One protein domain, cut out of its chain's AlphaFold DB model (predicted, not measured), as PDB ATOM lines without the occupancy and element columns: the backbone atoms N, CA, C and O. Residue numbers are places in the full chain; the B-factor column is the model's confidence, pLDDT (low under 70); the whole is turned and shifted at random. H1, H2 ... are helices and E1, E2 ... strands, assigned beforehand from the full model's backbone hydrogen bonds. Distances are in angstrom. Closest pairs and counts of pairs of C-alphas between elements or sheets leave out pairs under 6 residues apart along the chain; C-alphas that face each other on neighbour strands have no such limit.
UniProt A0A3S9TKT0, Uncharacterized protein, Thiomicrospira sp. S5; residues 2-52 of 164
ATOM      1  N   LEU A   2      80.591 -89.909 -63.154       89.56
ATOM      2  CA  LEU A   2      81.710 -90.762 -62.699       89.56
ATOM      3  C   LEU A   2      81.272 -92.112 -62.097       89.56
ATOM      4  O   LEU A   2      81.764 -93.155 -62.505       89.56
ATOM      5  N   LYS A   3      80.301 -92.118 -61.172       90.25
ATOM      6  CA  LYS A   3      79.778 -93.370 -60.591       90.25
ATOM      7  C   LYS A   3      79.199 -94.318 -61.654       90.25
ATOM      8  O   LYS A   3      79.405 -95.520 -61.556       90.25
ATOM      9  N   SER A   4      78.497 -93.776 -62.647       88.19
ATOM     10  CA  SER A   4      77.910 -94.547 -63.750       88.19
ATOM     11  C   SER A   4      79.001 -95.145 -64.643       88.19
ATOM     12  O   SER A   4      78.961 -96.333 -64.934       88.19
ATOM     13  N   SER A   5      80.045 -94.377 -64.974       89.44
ATOM     14  CA  SER A   5      81.221 -94.885 -65.699       89.44
ATOM     15  C   SER A   5      81.992 -95.960 -64.926       89.44
ATOM     16  O   SER A   5      82.609 -96.823 -65.541       89.44
ATOM     17  N   ILE A   6      81.951 -95.927 -63.589       95.88
ATOM     18  CA  ILE A   6      82.580 -96.949 -62.743       95.88
ATOM     19  C   ILE A   6      81.716 -98.209 -62.640       95.88
ATOM     20  O   ILE A   6      82.264 -99.295 -62.699       95.88
ATOM     21  N   ILE A   7      80.397 -98.097 -62.456       95.69
ATOM     22  CA  ILE A   7      79.532 -99.256 -62.163       95.69
ATOM     23  C   ILE A   7      78.750 -99.699 -63.402       95.69
ATOM     24  O   ILE A   7      78.886-100.830 -63.856       95.69
ATOM     25  N   GLU A   8      77.929 -98.805 -63.951       93.62
ATOM     26  CA  GLU A   8      76.929 -99.133 -64.975       93.62
ATOM     27  C   GLU A   8      77.581 -99.576 -66.291       93.62
ATOM     28  O   GLU A   8      77.059-100.465 -66.959       93.62
ATOM     29  N   LYS A   9      78.746 -99.016 -66.653       92.81
ATOM     30  CA  LYS A   9      79.509 -99.479 -67.826       92.81
ATOM     31  C   LYS A   9      80.015-100.914 -67.668       92.81
ATOM     32  O   LYS A   9      79.908-101.689 -68.612       92.81
ATOM     33  N   ILE A  10      80.518-101.279 -66.486       95.94
ATOM     34  CA  ILE A  10      80.953-102.657 -66.215       95.94
ATOM     35  C   ILE A  10      79.742-103.591 -66.258       95.94
ATOM     36  O   ILE A  10      79.780-104.617 -66.923       95.94
ATOM     37  N   GLU A  11      78.642-103.226 -65.603       94.94
ATOM     38  CA  GLU A  11      77.403-104.009 -65.638       94.94
ATOM     39  C   GLU A  11      76.889-104.216 -67.073       94.94
ATOM     40  O   GLU A  11      76.543-105.335 -67.457       94.94
ATOM     41  N   SER A  12      76.932-103.164 -67.897       92.38
ATOM     42  CA  SER A  12      76.576-103.230 -69.320       92.38
ATOM     43  C   SER A  12      77.514-104.146 -70.110       92.38
ATOM     44  O   SER A  12      77.053-104.875 -70.982       92.38
ATOM     45  N   PHE A  13      78.812-104.156 -69.792       93.19
ATOM     46  CA  PHE A  13      79.788-105.061 -70.408       93.19
ATOM     47  C   PHE A  13      79.500-106.536 -70.095       93.19
ATOM     48  O   PHE A  13      79.708-107.394 -70.946       93.19
ATOM     49  N   PHE A  14      78.969-106.831 -68.907       95.12
ATOM     50  CA  PHE A  14      78.531-108.172 -68.513       95.12
ATOM     51  C   PHE A  14      77.039-108.430 -68.797       95.12
ATOM     52  O   PHE A  14      76.428-109.267 -68.135       95.12
ATOM     53  N   THR A  15      76.415-107.710 -69.730       93.94
ATOM     54  CA  THR A  15      75.012-107.943 -70.106       93.94
ATOM     55  C   THR A  15      74.922-108.848 -71.333       93.94
ATOM     56  O   THR A  15      75.445-108.516 -72.393       93.94
ATOM     57  N   ASP A  16      74.202-109.967 -71.204       90.12
ATOM     58  CA  ASP A  16      74.118-111.016 -72.236       90.12
ATOM     59  C   ASP A  16      72.884-110.878 -73.149       90.12
ATOM     60  O   ASP A  16      72.733-111.613 -74.125       90.12
ATOM     61  N   GLY A  17      71.969-109.954 -72.847       89.38
ATOM     62  CA  GLY A  17      70.761-109.756 -73.642       89.38
ATOM     63  C   GLY A  17      69.729-108.848 -72.986       89.38
ATOM     64  O   GLY A  17      69.997-108.184 -71.984       89.38
ATOM     65  N   PHE A  18      68.533-108.831 -73.567       90.88
ATOM     66  CA  PHE A  18      67.372-108.085 -73.090       90.88
ATOM     67  C   PHE A  18      66.101-108.905 -73.339       90.88
ATOM     68  O   PHE A  18      65.962-109.516 -74.403       90.88
ATOM     69  N   ASP A  19      65.176-108.898 -72.382       88.12
ATOM     70  CA  ASP A  19      63.854-109.516 -72.488       88.12
ATOM     71  C   ASP A  19      62.734-108.548 -72.054       88.12
ATOM     72  O   ASP A  19      62.953-107.356 -71.838       88.12
ATOM     73  N   GLU A  20      61.501-109.048 -71.938       89.94
ATOM     74  CA  GLU A  20      60.336-108.257 -71.510       89.94
ATOM     75  C   GLU A  20      60.474-107.624 -70.110       89.94
ATOM     76  O   GLU A  20      59.748-106.682 -69.788       89.94
ATOM     77  N   ASN A  21      61.420-108.099 -69.297       85.06
ATOM     78  CA  ASN A  21      61.702-107.614 -67.949       85.06
ATOM     79  C   ASN A  21      62.919-106.677 -67.888       85.06
ATOM     80  O   ASN A  21      63.186-106.110 -66.825       85.06
ATOM     81  N   GLY A  22      63.643-106.481 -68.994       87.00
ATOM     82  CA  GLY A  22      64.794-105.586 -69.058       87.00
ATOM     83  C   GLY A  22      66.088-106.261 -69.501       87.00
ATOM     84  O   GLY A  22      66.099-107.314 -70.132       87.00
ATOM     85  N   MET A  23      67.212-105.617 -69.182       89.12
ATOM     86  CA  MET A  23      68.551-106.136 -69.474       89.12
ATOM     87  C   MET A  23      68.846-107.369 -68.610       89.12
ATOM     88  O   MET A  23      68.603-107.364 -67.403       89.12
ATOM     89  N   THR A  24      69.398-108.421 -69.214       92.12
ATOM     90  CA  THR A  24      69.807-109.643 -68.512       92.12
ATOM     91  C   THR A  24      71.304-109.606 -68.227       92.12
ATOM     92  O   THR A  24      72.126-109.860 -69.107       92.12
ATOM     93  N   VAL A  25      71.662-109.299 -66.980       92.75
ATOM     94  CA  VAL A  25      73.059-109.287 -66.531       92.75
ATOM     95  C   VAL A  25      73.552-110.716 -66.298       92.75
ATOM     96  O   VAL A  25      72.912-111.505 -65.597       92.75
ATOM     97  N   SER A  26      74.710-111.033 -66.867       95.19
ATOM     98  CA  SER A  26      75.366-112.332 -66.768       95.19
ATOM     99  C   SER A  26      75.720-112.685 -65.318       95.19
ATOM    100  O   SER A  26      76.183-111.815 -64.565       95.19
ATOM    101  N   PRO A  27      75.619-113.965 -64.901       95.00
ATOM    102  CA  PRO A  27      76.151-114.425 -63.616       95.00
ATOM    103  C   PRO A  27      77.634-114.082 -63.418       95.00
ATOM    104  O   PRO A  27      78.072-113.872 -62.282       95.00
ATOM    105  N   GLU A  28      78.390-113.944 -64.512       96.38
ATOM    106  CA  GLU A  28      79.795-113.550 -64.477       96.38
ATOM    107  C   GLU A  28      80.026-112.188 -63.815       96.38
ATOM    108  O   GLU A  28      81.034-112.024 -63.132       96.38
ATOM    109  N   TYR A  29      79.094-111.233 -63.928       96.81
ATOM    110  CA  TYR A  29      79.217-109.941 -63.244       96.81
ATOM    111  C   TYR A  29      79.326-110.129 -61.728       96.81
ATOM    112  O   TYR A  29      80.147-109.512 -61.045       96.81
ATOM    113  N   LYS A  30      78.524-111.045 -61.183       95.81
ATOM    114  CA  LYS A  30      78.538-111.346 -59.754       95.81
ATOM    115  C   LYS A  30      79.835-112.037 -59.339       95.81
ATOM    116  O   LYS A  30      80.379-111.723 -58.283       95.81
ATOM    117  N   GLU A  31      80.310-112.977 -60.148       96.69
ATOM    118  CA  GLU A  31      81.489-113.790 -59.838       96.69
ATOM    119  C   GLU A  31      82.804-113.034 -60.028       96.69
ATOM    120  O   GLU A  31      83.701-113.172 -59.197       96.69
ATOM    121  N   LYS A  32      82.913-112.224 -61.084       97.56
ATOM    122  CA  LYS A  32      84.145-111.529 -61.481       97.56
ATOM    123  C   LYS A  32      84.235-110.102 -60.947       97.56
ATOM    124  O   LYS A  32      85.345-109.610 -60.781       97.56
ATOM    125  N   VAL A  33      83.104-109.443 -60.677       98.19
ATOM    126  CA  VAL A  33      83.079-108.052 -60.192       98.19
ATOM    127  C   VAL A  33      82.579-107.999 -58.757       98.19
ATOM    128  O   VAL A  33      83.356-107.715 -57.852       98.19
ATOM    129  N   LEU A  34      81.301-108.310 -58.507       97.94
ATOM    130  CA  LEU A  34      80.678-108.079 -57.192       97.94
ATOM    131  C   LEU A  34      81.267-108.934 -56.056       97.94
ATOM    132  O   LEU A  34      81.074-108.614 -54.886       97.94
ATOM    133  N   SER A  35      81.989-110.009 -56.371       97.94
ATOM    134  CA  SER A  35      82.702-110.828 -55.386       97.94
ATOM    135  C   SER A  35      83.928-110.123 -54.784       97.94
ATOM    136  O   SER A  35      84.329-110.454 -53.666       97.94
ATOM    137  N   LEU A  36      84.495-109.129 -55.481       98.00
ATOM    138  CA  LEU A  36      85.731-108.436 -55.095       98.00
ATOM    139  C   LEU A  36      85.544-107.521 -53.878       98.00
ATOM    140  O   LEU A  36      86.492-107.244 -53.141       98.00
ATOM    141  N   ASN A  37      84.324-107.028 -53.645       98.31
ATOM    142  CA  ASN A  37      84.003-106.199 -52.487       98.31
ATOM    143  C   ASN A  37      82.501-106.229 -52.175       98.31
ATOM    144  O   ASN A  37      81.669-106.306 -53.069       98.31
ATOM    145  N   ARG A  38      82.132-106.050 -50.900       96.94
ATOM    146  CA  ARG A  38      80.719-105.925 -50.492       96.94
ATOM    147  C   ARG A  38      80.021-104.701 -51.087       96.94
ATOM    148  O   ARG A  38      78.806-104.716 -51.255       96.94
ATOM    149  N   SER A  39      80.761-103.624 -51.334       97.19
ATOM    150  CA  SER A  39      80.243-102.429 -51.988       97.19
ATOM    151  C   SER A  39      80.408-102.561 -53.503       97.19
ATOM    152  O   SER A  39      81.552-102.641 -53.953       97.19
ATOM    153  N   PRO A  40      79.323-102.494 -54.302       96.75
ATOM    154  CA  PRO A  40      79.411-102.567 -55.763       96.75
ATOM    155  C   PRO A  40      80.360-101.527 -56.369       96.75
ATOM    156  O   PRO A  40      81.056-101.810 -57.336       96.75
ATOM    157  N   LEU A  41      80.445-100.341 -55.759       97.06
ATOM    158  CA  LEU A  41      81.356 -99.282 -56.187       97.06
ATOM    159  C   LEU A  41      82.825 -99.682 -56.019       97.06
ATOM    160  O   LEU A  41      83.605 -99.556 -56.952       97.06
ATOM    161  N   TYR A  42      83.196-100.186 -54.842       97.94
ATOM    162  CA  TYR A  42      84.573-100.614 -54.580       97.94
ATOM    163  C   TYR A  42      84.927-101.917 -55.288       97.94
ATOM    164  O   TYR A  42      86.079-102.114 -55.653       97.94
ATOM    165  N   ALA A  43      83.942-102.785 -55.508       98.44
ATOM    166  CA  ALA A  43      84.091-103.977 -56.330       98.44
ATOM    167  C   ALA A  43      84.435-103.586 -57.774       98.44
ATOM    168  O   ALA A  43      85.397-104.089 -58.341       98.44
ATOM    169  N   SER A  44      83.709-102.605 -58.316       98.38
ATOM    170  CA  SER A  44      83.936-102.045 -59.651       98.38
ATOM    171  C   SER A  44      85.284-101.331 -59.773       98.38
ATOM    172  O   SER A  44      86.019-101.567 -60.723       98.38
ATOM    173  N   LEU A  45      85.659-100.503 -58.790       98.38
ATOM    174  CA  LEU A  45      86.984 -99.871 -58.745       98.38
ATOM    175  C   LEU A  45      88.106-100.909 -58.680       98.38
ATOM    176  O   LEU A  45      89.129-100.748 -59.339       98.38
ATOM    177  N   LYS A  46      87.914-101.984 -57.905       98.50
ATOM    178  CA  LYS A  46      88.891-103.067 -57.837       98.50
ATOM    179  C   LYS A  46      89.009-103.794 -59.174       98.50
ATOM    180  O   LYS A  46      90.122-104.017 -59.626       98.50
ATOM    181  N   TRP A  47      87.887-104.080 -59.828       98.50
ATOM    182  CA  TRP A  47      87.884-104.678 -61.160       98.50
ATOM    183  C   TRP A  47      88.597-103.791 -62.191       98.50
ATOM    184  O   TRP A  47      89.460-104.278 -62.907       98.50
ATOM    185  N   LEU A  48      88.318-102.481 -62.215       98.31
ATOM    186  CA  LEU A  48      89.013-101.530 -63.094       98.31
ATOM    187  C   LEU A  48      90.523-101.502 -62.826       98.31
ATOM    188  O   LEU A  48      91.306-101.412 -63.766       98.31
ATOM    189  N   GLN A  49      90.936-101.600 -61.561       98.44
ATOM    190  CA  GLN A  49      92.349-101.714 -61.206       98.44
ATOM    191  C   GLN A  49      92.958-103.036 -61.693       98.44
ATOM    192  O   GLN A  49      94.064-103.034 -62.215       98.44
ATOM    193  N   ASP A  50      92.251-104.157 -61.530       98.19
ATOM    194  CA  ASP A  50      92.721-105.476 -61.975       98.19
ATOM    195  C   ASP A  50      92.817-105.575 -63.509       98.19
ATOM    196  O   ASP A  50      93.575-106.395 -64.020       98.19
ATOM    197  N   MET A  51      92.075-104.731 -64.234       97.56
ATOM    198  CA  MET A  51      92.147-104.556 -65.691       97.56
ATOM    199  C   MET A  51      93.146-103.468 -66.134       97.56
ATOM    200  O   MET A  51      93.139-103.069 -67.299       97.56
ATOM    201  N   ASP A  52      93.970-102.948 -65.216       97.62
ATOM    202  CA  ASP A  52      94.943-101.868 -65.442       97.62
ATOM    203  C   ASP A  52      94.336-100.546 -65.975       97.62
ATOM    204  O   ASP A  52      95.047 -99.667 -66.466       97.62
TER     205      ASP A  52
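Overview. This is residues 2 to 52 of the 164 residues of an uncharacterized protein of Thiomicrospira sp. S5 (UniProt A0A3S9TKT0). A small cluster of short helices has a two-stranded hairpin, E1 and E2, at one end of its longest axis. H1 and H3 pack on H4, the longest helix, while H2 lies nearest the middle, close to both H3 and H4. The 51 printed residues hold four named helices and two named strands, in the order H1 H2 E1 E2 H3 H4, and the sheet E1 - E2 is antiparallel. The class is mixed, helices and strands; the whole is compact, with a radius of gyration of the C-alphas of 11.0 A and spans of 33 by 23 by 19 A.

Arrangement. H1, residues 2 to 6, touches H4, residues 40 to 50; their closest C-alphas, Ile 6 and Ser 44, are 6.1 A apart. H2, residues 8 to 13, is close to H4 but not clearly touching, with C-alphas 10 and 44 the closest at 7.2 A and a steep tilt of 53 degrees, the same way. E1, residues 15 to 19, and E2, residues 22 to 25, form the hairpin at 152 degrees, with N 16 and O 24 at 3.0 A and N 24 and O 17 at 2.8 A, within hydrogen-bond range. H3, residues 27 to 34, touches H4 about perpendicular, at 87 degrees, with C-alphas 34 and 43 the closest at 5.4 A. H2 and H3 are close but not clearly touching, with C-alphas 11 and 29 the closest at 6.6 A. Both strands are apart from H1 and H4. Every O i to N i+4 pair is within hydrogen-bond range in H1, H2 and H4, and 3 of 4 in H3.

Along the chain. H1 begins at C-alpha 2, (81.710, -90.762, -62.699), and measures 6.2 A from first to last C-alpha; H2 measures 8.5 A. E1 measures 11.5 A, E2 9.4 A and H3 10.1 A. H4 measures 15.0 A and ends at C-alpha 50, (92.721, -105.476, -61.975).

Size, cuts and confidence. The C-alphas farthest apart, Glu 20 and Asp 52, are 35.7 A apart. The printed part has no cut, its five links are tight, and no printed residue is under 70 in pLDDT.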